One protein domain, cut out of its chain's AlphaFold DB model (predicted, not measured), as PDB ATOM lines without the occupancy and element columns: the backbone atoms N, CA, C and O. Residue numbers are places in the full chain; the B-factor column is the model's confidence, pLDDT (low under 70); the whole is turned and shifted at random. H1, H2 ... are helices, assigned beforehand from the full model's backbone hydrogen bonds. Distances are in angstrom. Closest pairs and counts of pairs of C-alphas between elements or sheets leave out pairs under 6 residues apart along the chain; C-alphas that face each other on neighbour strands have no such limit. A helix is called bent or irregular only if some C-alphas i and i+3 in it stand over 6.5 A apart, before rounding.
ATOM      1  N   THR A  93      77.570  96.955  74.865       87.62
ATOM      2  CA  THR A  93      77.778  96.126  76.046       87.62
ATOM      3  C   THR A  93      79.129  95.430  75.974       87.62
ATOM      4  O   THR A  93      79.621  95.084  74.901       87.62
ATOM      5  N   ASN A  94      79.738  95.214  77.135       84.38
ATOM      6  CA  ASN A  94      80.902  94.341  77.231       84.38
ATOM      7  C   ASN A  94      80.492  92.856  77.128       84.38
ATOM      8  O   ASN A  94      79.313  92.510  77.069       84.38
ATOM      9  N   TYR A  95      81.475  91.955  77.181       85.81
ATOM     10  CA  TYR A  95      81.279  90.500  77.125       85.81
ATOM     11  C   TYR A  95      80.437  89.915  78.278       85.81
ATOM     12  O   TYR A  95      79.981  88.780  78.185       85.81
ATOM     13  N   HIS A  96      80.184  90.688  79.338       83.44
ATOM     14  CA  HIS A  96      79.287  90.326  80.440       83.44
ATOM     15  C   HIS A  96      77.874  90.918  80.287       83.44
ATOM     16  O   HIS A  96      77.085  90.870  81.228       83.44
ATOM     17  N   GLY A  97      77.553  91.536  79.145       84.44
ATOM     18  CA  GLY A  97      76.252  92.161  78.899       84.44
ATOM     19  C   GLY A  97      76.045  93.496  79.619       84.44
ATOM     20  O   GLY A  97      74.950  94.051  79.577       84.44
ATOM     21  N   ARG A  98      77.079  94.052  80.261       85.38
ATOM     22  CA  ARG A  98      76.986  95.351  80.931       85.38
ATOM     23  C   ARG A  98      77.189  96.483  79.935       85.38
ATOM     24  O   ARG A  98      78.230  96.562  79.284       85.38
ATOM     25  N   THR A  99      76.241  97.411  79.908       85.44
ATOM     26  CA  THR A  99      76.344  98.652  79.139       85.44
ATOM     27  C   THR A  99      77.361  99.604  79.767       85.44
ATOM     28  O   THR A  99      77.156 100.118  80.872       85.44
ATOM     29  N   LEU A 100      78.459  99.859  79.053       83.62
ATOM     30  CA  LEU A 100      79.571 100.683  79.547       83.62
ATOM     31  C   LEU A 100      79.225 102.176  79.578       83.62
ATOM     32  O   LEU A 100      79.688 102.904  80.448       83.62
ATOM     33  N   SER A 101      78.350 102.618  78.675       87.88
ATOM     34  CA  SER A 101      77.935 104.019  78.547       87.88
ATOM     35  C   SER A 101      77.143 104.548  79.751       87.88
ATOM     36  O   SER A 101      77.004 105.759  79.896       87.88
ATOM     37  N   THR A 102      76.638 103.663  80.619       85.88
ATOM     38  CA  THR A 102      75.729 103.997  81.732       85.88
ATOM     39  C   THR A 102      76.273 105.084  82.652       85.88
ATOM     40  O   THR A 102      75.538 106.001  83.004       85.88
ATOM     41  N   VAL A 103      77.565 105.027  82.977       85.88
ATOM     42  CA  VAL A 103      78.241 106.010  83.842       85.88
ATOM     43  C   VAL A 103      78.458 107.371  83.170       85.88
ATOM     44  O   VAL A 103      78.712 108.354  83.854       85.88
ATOM     45  N   PHE A 104      78.318 107.446  81.845       89.75
ATOM     46  CA  PHE A 104      78.484 108.663  81.046       89.75
ATOM     47  C   PHE A 104      77.146 109.264  80.585       89.75
ATOM     48  O   PHE A 104      77.132 110.272  79.877       89.75
ATOM     49  N   LEU A 105      76.005 108.659  80.948       89.50
ATOM     50  CA  LEU A 105      74.683 109.124  80.510       89.50
ATOM     51  C   LEU A 105      74.294 110.480  81.103       89.50
ATOM     52  O   LEU A 105      73.598 111.251  80.445       89.50
ATOM     53  N   THR A 106      74.700 110.746  82.339       90.88
ATOM     54  CA  THR A 106      74.361 111.961  83.084       90.88
ATOM     55  C   THR A 106      75.556 112.403  83.905       90.88
ATOM     56  O   THR A 106      76.233 111.562  84.496       90.88
ATOM     57  N   LEU A 107      75.779 113.712  83.988       92.06
ATOM     58  CA  LEU A 107      76.774 114.276  84.900       92.06
ATOM     59  C   LEU A 107      76.488 113.921  86.375       92.06
ATOM     60  O   LEU A 107      75.320 113.742  86.738       92.06
ATOM     61  N   PRO A 108      77.529 113.871  87.234       91.50
ATOM     62  CA  PRO A 108      77.359 113.759  88.681       91.50
ATOM     63  C   PRO A 108      76.461 114.868  89.242       91.50
ATOM     64  O   PRO A 108      76.428 115.982  88.727       91.50
ATOM     65  N   SER A 109      75.731 114.578  90.317       93.94
ATOM     66  CA  SER A 109      74.927 115.587  91.014       93.94
ATOM     67  C   SER A 109      75.828 116.687  91.571       93.94
ATOM     68  O   SER A 109      76.756 116.408  92.320       93.94
ATOM     69  N   LYS A 110      75.533 117.951  91.250       93.25
ATOM     70  CA  LYS A 110      76.298 119.104  91.758       93.25
ATOM     71  C   LYS A 110      76.188 119.291  93.273       93.25
ATOM     72  O   LYS A 110      77.044 119.936  93.864       93.25
ATOM     73  N   ILE A 111      75.129 118.761  93.882       94.50
ATOM     74  CA  ILE A 111      74.935 118.807  95.334       94.50
ATOM     75  C   ILE A 111      75.821 117.758  96.010       94.50
ATOM     76  O   ILE A 111      76.467 118.064  97.006       94.50
ATOM     77  N   ASP A 112      75.871 116.550  95.448       93.44
ATOM     78  CA  ASP A 112      76.595 115.421  96.045       93.44
ATOM     79  C   ASP A 112      78.094 115.432  95.699       93.44
ATOM     80  O   ASP A 112      78.904 114.937  96.475       93.44
ATOM     81  N   TYR A 113      78.459 116.017  94.551       93.31
ATOM     82  CA  TYR A 113      79.827 116.119  94.028       93.31
ATOM     83  C   TYR A 113      80.141 117.562  93.600       93.31
ATOM     84  O   TYR A 113      80.224 117.860  92.402       93.31
ATOM     85  N   PRO A 114      80.240 118.505  94.550       94.12
ATOM     86  CA  PRO A 114      80.558 119.895  94.231       94.12
ATOM     87  C   PRO A 114      81.978 120.052  93.658       94.12
ATOM     88  O   PRO A 114      82.171 120.823  92.716       94.12
ATOM     89  N   ASP A 115      82.931 119.265  94.157       93.44
ATOM     90  CA  ASP A 115      84.343 119.208  93.755       93.44
ATOM     91  C   ASP A 115      84.541 118.807  92.285       93.44
ATOM     92  O   ASP A 115      85.407 119.355  91.599       93.44
ATOM     93  N   TYR A 116      83.677 117.937  91.749       93.69
ATOM     94  CA  TYR A 116      83.657 117.617  90.317       93.69
ATOM     95  C   TYR A 116      83.593 118.879  89.452       93.69
ATOM     96  O   TYR A 116      84.289 118.986  88.443       93.69
ATOM     97  N   TYR A 117      82.783 119.860  89.852       94.81
ATOM     98  CA  TYR A 117      82.595 121.104  89.103       94.81
ATOM     99  C   TYR A 117      83.678 122.154  89.375       94.81
ATOM    100  O   TYR A 117      83.723 123.160  88.668       94.81
ATOM    101  N   GLU A 118      84.540 121.927  90.365       94.38
ATOM    102  CA  GLU A 118      85.743 122.729  90.604       94.38
ATOM    103  C   GLU A 118      86.912 122.228  89.746       94.38
ATOM    104  O   GLU A 118      87.660 123.028  89.184       94.38
ATOM    105  N   ILE A 119      87.034 120.904  89.595       92.69
ATOM    106  CA  ILE A 119      88.099 120.252  88.820       92.69
ATOM    107  C   ILE A 119      87.782 120.277  87.316       92.69
ATOM    108  O   ILE A 119      88.638 120.609  86.489       92.69
ATOM    109  N   ILE A 120      86.549 119.930  86.935       93.88
ATOM    110  CA  ILE A 120      86.147 119.786  85.533       93.88
ATOM    111  C   ILE A 120      85.602 121.104  84.984       93.88
ATOM    112  O   ILE A 120      84.448 121.476  85.195       93.88
ATOM    113  N   GLN A 121      86.425 121.772  84.176       92.62
ATOM    114  CA  GLN A 121      86.103 123.077  83.589       92.62
ATOM    115  C   GLN A 121      84.944 123.028  82.582       92.62
ATOM    116  O   GLN A 121      84.110 123.933  82.540       92.62
ATOM    117  N   LYS A 122      84.881 121.980  81.749       93.62
ATOM    118  CA  LYS A 122      83.841 121.822  80.722       93.62
ATOM    119  C   LYS A 122      83.169 120.462  80.843       93.62
ATOM    120  O   LYS A 122      83.589 119.486  80.230       93.62
ATOM    121  N   SER A 123      82.094 120.420  81.624       92.88
ATOM    122  CA  SER A 123      81.302 119.209  81.846       92.88
ATOM    123  C   SER A 123      80.430 118.845  80.636       92.88
ATOM    124  O   SER A 123      79.716 119.681  80.070       92.88
ATOM    125  N   ILE A 124      80.461 117.572  80.246       93.50
ATOM    126  CA  ILE A 124      79.672 117.012  79.147       93.50
ATOM    127  C   ILE A 124      79.253 115.575  79.482       93.50
ATOM    128  O   ILE A 124      79.995 114.861  80.149       93.50
ATOM    129  N   ASP A 125      78.061 115.179  79.041       93.19
ATOM    130  CA  ASP A 125      77.522 113.824  79.162       93.19
ATOM    131  C   ASP A 125      76.884 113.383  77.834       93.19
ATOM    132  O   ASP A 125      76.685 114.191  76.917       93.19
ATOM    133  N   ILE A 126      76.557 112.095  77.719       90.25
ATOM    134  CA  ILE A 126      75.984 111.527  76.493       90.25
ATOM    135  C   ILE A 126      74.627 112.152  76.153       90.25
ATOM    136  O   ILE A 126      74.327 112.311  74.972       90.25
ATOM    137  N   ARG A 127      73.805 112.539  77.137       92.69
ATOM    138  CA  ARG A 127      72.513 113.196  76.864       92.69
ATOM    139  C   ARG A 127      72.705 114.550  76.185       92.69
ATOM    140  O   ARG A 127      71.991 114.860  75.233       92.69
ATOM    141  N   ARG A 128      73.684 115.340  76.633       93.44
ATOM    142  CA  ARG A 128      74.055 116.604  75.983       93.44
ATOM    143  C   ARG A 128      74.586 116.366  74.575       93.44
ATOM    144  O   ARG A 128      74.142 117.058  73.663       93.44
ATOM    145  N   ILE A 129      75.464 115.374  74.396       91.44
ATOM    146  CA  ILE A 129      75.990 114.976  73.078       91.44
ATOM    147  C   ILE A 129      74.844 114.578  72.137       91.44
ATOM    148  O   ILE A 129      74.782 115.045  71.008       91.44
ATOM    149  N   GLU A 130      73.889 113.778  72.605       90.88
ATOM    150  CA  GLU A 130      72.732 113.337  71.818       90.88
ATOM    151  C   GLU A 130      71.798 114.486  71.420       90.88
ATOM    152  O   GLU A 130      71.264 114.494  70.314       90.88
ATOM    153  N   SER A 131      71.611 115.471  72.301       90.88
ATOM    154  CA  SER A 131      70.764 116.638  72.024       90.88
ATOM    155  C   SER A 131      71.410 117.674  71.097       90.88
ATOM    156  O   SER A 131      70.729 118.575  70.603       90.88
ATOM    157  N   ARG A 132      72.728 117.584  70.886       90.06
ATOM    158  CA  ARG A 132      73.491 118.561  70.114       90.06
ATOM    159  C   ARG A 132      73.433 118.238  68.623       90.06
ATOM    160  O   ARG A 132      73.581 117.095  68.207       90.06
ATOM    161  N   GLN A 133      73.282 119.278  67.806       87.81
ATOM    162  CA  GLN A 133      73.480 119.171  66.363       87.81
ATOM    163  C   GLN A 133      74.967 119.310  66.043       87.81
ATOM    164  O   GLN A 133      75.622 120.253  66.491       87.81
ATOM    165  N   TYR A 134      75.483 118.357  65.276       85.31
ATOM    166  CA  TYR A 134      76.869 118.321  64.840       85.31
ATOM    167  C   TYR A 134      76.921 118.463  63.328       85.31
ATOM    168  O   TYR A 134      76.311 117.668  62.614       85.31
ATOM    169  N   SER A 135      77.699 119.424  62.840       82.12
ATOM    170  CA  SER A 135      77.890 119.621  61.398       82.12
ATOM    171  C   SER A 135      78.929 118.655  60.817       82.12
ATOM    172  O   SER A 135      79.105 118.567  59.602       82.12
ATOM    173  N   SER A 136      79.657 117.927  61.673       83.38
ATOM    174  CA  SER A 136      80.614 116.904  61.251       83.38
ATOM    175  C   SER A 136      80.906 115.867  62.341       83.38
ATOM    176  O   SER A 136      80.758 116.117  63.535       83.38
ATOM    177  N   ILE A 137      81.422 114.706  61.927       82.12
ATOM    178  CA  ILE A 137      81.884 113.641  62.838       82.12
ATOM    179  C   ILE A 137      83.063 114.108  63.715       82.12
ATOM    180  O   ILE A 137      83.243 113.614  64.828       82.12
ATOM    181  N   ASN A 138      83.854 115.080  63.250       83.81
ATOM    182  CA  ASN A 138      84.983 115.620  64.010       83.81
ATOM    183  C   ASN A 138      84.520 116.389  65.253       83.81
ATOM    184  O   ASN A 138      85.165 116.310  66.300       83.81
ATOM    185  N   GLU A 139      83.394 117.100  65.163       86.94
ATOM    186  CA  GLU A 139      82.813 117.793  66.316       86.94
ATOM    187  C   GLU A 139      82.297 116.796  67.359       86.94
ATOM    188  O   GLU A 139      82.629 116.931  68.536       86.94
ATOM    189  N   LEU A 140      81.586 115.746  66.922       87.62
ATOM    190  CA  LEU A 140      81.179 114.637  67.793       87.62
ATOM    191  C   LEU A 140      82.396 113.999  68.476       87.62
ATOM    192  O   LEU A 140      82.398 113.789  69.686       87.62
ATOM    193  N   SER A 141      83.443 113.703  67.703       84.88
ATOM    194  CA  SER A 141      84.666 113.074  68.219       84.88
ATOM    195  C   SER A 141      85.367 113.953  69.253       84.88
ATOM    196  O   SER A 141      85.909 113.438  70.226       84.88
ATOM    197  N   SER A 142      85.327 115.275  69.073       89.00
ATOM    198  CA  SER A 142      85.905 116.232  70.022       89.00
ATOM    199  C   SER A 142      85.141 116.248  71.348       89.00
ATOM    200  O   SER A 142      85.761 116.242  72.410       89.00
ATOM    201  N   ASP A 143      83.808 116.215  71.301       91.44
ATOM    202  CA  ASP A 143      82.966 116.170  72.501       91.44
ATOM    203  C   ASP A 143      83.060 114.807  73.220       91.44
ATOM    204  O   ASP A 143      83.153 114.769  74.448       91.44
ATOM    205  N   LEU A 144      83.122 113.692  72.479       88.06
ATOM    206  CA  LEU A 144      83.383 112.362  73.049       88.06
ATOM    207  C   LEU A 144      84.767 112.292  73.701       88.06
ATOM    208  O   LEU A 144      84.898 111.786  74.813       88.06
ATOM    209  N   LYS A 145      85.798 112.835  73.041       89.69
ATOM    210  CA  LYS A 145      87.145 112.910  73.611       89.69
ATOM    211  C   LYS A 145      87.154 113.722  74.903       89.69
ATOM    212  O   LYS A 145      87.701 113.249  75.889       89.69
ATOM    213  N   LEU A 146      86.512 114.889  74.920       92.38
ATOM    214  CA  LEU A 146      86.384 115.701  76.129       92.38
ATOM    215  C   LEU A 146      85.701 114.928  77.265       92.38
ATOM    216  O   LEU A 146      86.148 114.990  78.406       92.38
ATOM    217  N   MET A 147      84.630 114.192  76.960       91.44
ATOM    218  CA  MET A 147      83.928 113.364  77.941       91.44
ATOM    219  C   MET A 147      84.858 112.318  78.573       91.44
ATOM    220  O   MET A 147      84.864 112.170  79.793       91.44
ATOM    221  N   PHE A 148      85.668 111.630  77.761       87.50
ATOM    222  CA  PHE A 148      86.643 110.657  78.255       87.50
ATOM    223  C   PHE A 148      87.803 111.316  79.005       87.50
ATOM    224  O   PHE A 148      88.172 110.842  80.073       87.50
ATOM    225  N   ASP A 149      88.337 112.430  78.505       89.62
ATOM    226  CA  ASP A 149      89.421 113.163  79.164       89.62
ATOM    227  C   ASP A 149      88.981 113.665  80.551       89.62
ATOM    228  O   ASP A 149      89.727 113.528  81.517       89.62
ATOM    229  N   ASN A 150      87.745 114.161  80.686       90.12
ATOM    230  CA  ASN A 150      87.172 114.536  81.981       90.12
ATOM    231  C   ASN A 150      87.060 113.335  82.929       90.12
ATOM    232  O   ASN A 150      87.329 113.455  84.123       90.12
ATOM    233  N   ALA A 151      86.667 112.174  82.403       87.81
ATOM    234  CA  ALA A 151      86.574 110.958  83.195       87.81
ATOM    235  C   ALA A 151      87.951 110.505  83.691       87.81
ATOM    236  O   ALA A 151      88.074 110.135  84.853       87.81
ATOM    237  N   LEU A 152      88.983 110.580  82.850       87.81
ATOM    238  CA  LEU A 152      90.357 110.263  83.242       87.81
ATOM    239  C   LEU A 152      90.935 111.281  84.231       87.81
ATOM    240  O   LEU A 152      91.726 110.906  85.087       87.81
ATOM    241  N   LEU A 153      90.552 112.555  84.111       88.94
ATOM    242  CA  LEU A 153      91.018 113.617  84.999       88.94
ATOM    243  C   LEU A 153      90.416 113.505  86.404       88.94
ATOM    244  O   LEU A 153      91.113 113.748  87.384       88.94
ATOM    245  N   TYR A 154      89.127 113.176  86.500       88.81
ATOM    246  CA  TYR A 154      88.427 113.128  87.783       88.81
ATOM    247  C   TYR A 154      88.516 111.766  88.477       88.81
ATOM    248  O   TYR A 154      88.566 111.702  89.701       88.81
ATOM    249  N   ASN A 155      88.489 110.662  87.723       85.62
ATOM    250  CA  ASN A 155      88.458 109.335  88.328       85.62
ATOM    251  C   ASN A 155      89.871 108.819  88.612       85.62
ATOM    252  O   ASN A 155      90.756 108.886  87.766       85.62
TER     253      ASN A 155
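This is residues 93 to 155 of the 163 residues of the protein "Hypothetical protein" of Rotaria magnacalcarata (UniProt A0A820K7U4). One long helix, H4, runs down one side, and three short helices joined by loops are spread along its length: H3 beside residues 140 to 144, the end of H1 at Phe 104 near Met 147, and H2 near the last turn at Tyr 154. Residues 94 to 100 stick out as an arm, and the turn at residues 133 to 139, of which 137 to 139 belong to H4, also stands free. The printed part has 63 residues with four named helices, in the order H1, H2, H3, H4, and no named strand; its class is all helix. It is only just loose, close to compact, with a radius of gyration of the C-alphas of 12.8 A and spans of 34 by 32 by 19 A.

H4, residues 137 to 154, and H3, residues 126 to 131, only just touch, with 3 pairs of C-alphas within 8 A. The closest C-alphas are those of Ile 129 and Asp 143, 7.1 A apart, and H4 touches H3 with residues 140 to 144 alone. The two run opposite ways at a shallow tilt of 31 degrees and form a helical hairpin. H1, residues 100 to 104, is close to H4 but not clearly touching; their closest C-alphas, those of Phe 104 and Met 147, are 7.8 A apart. H1 is also close to H3 but not clearly touching, with the closest C-alphas, those of Phe 104 and Ile 126, at 5.9 A. H2, residues 116 to 119, is close to H4 but not clearly touching; the closest C-alphas are those of Tyr 116 and Tyr 154, 7.0 A apart. H2 is apart from H1 and from H3. Every O i to N i+4 pair is within hydrogen-bond range in H3 and H4; in H1 0 of 1 is, beside 1 of 2 O i to N i+3 pairs, and H2 is too short for an O i to N i+4 pair.

H4 has 18 residues and measures 25.8 A from C-alpha 137 at (81.884, 113.641, 62.838) to C-alpha 154 at (88.427, 113.128, 87.783). H3 has 6 residues and H2 has 4. H1 has 5 residues and begins with C-alpha 100 at (79.571, 100.683, 79.547). It is irregular, but only just: C-alphas 100 and 103 are 7.0 A apart.

The C-alphas farthest apart are those of Tyr 95 and Glu 118, at 35.2 A. Without the stretches that stand free, the body has 49 residues and spans 26 by 23 by 16 A. The link from H1 to H2, 11 residues, is long; that from H2 to H3 is short, and that from H3 to H4 is tight. The printed part has no cut. Its mean pLDDT is 89.5, and no printed residue is under 70.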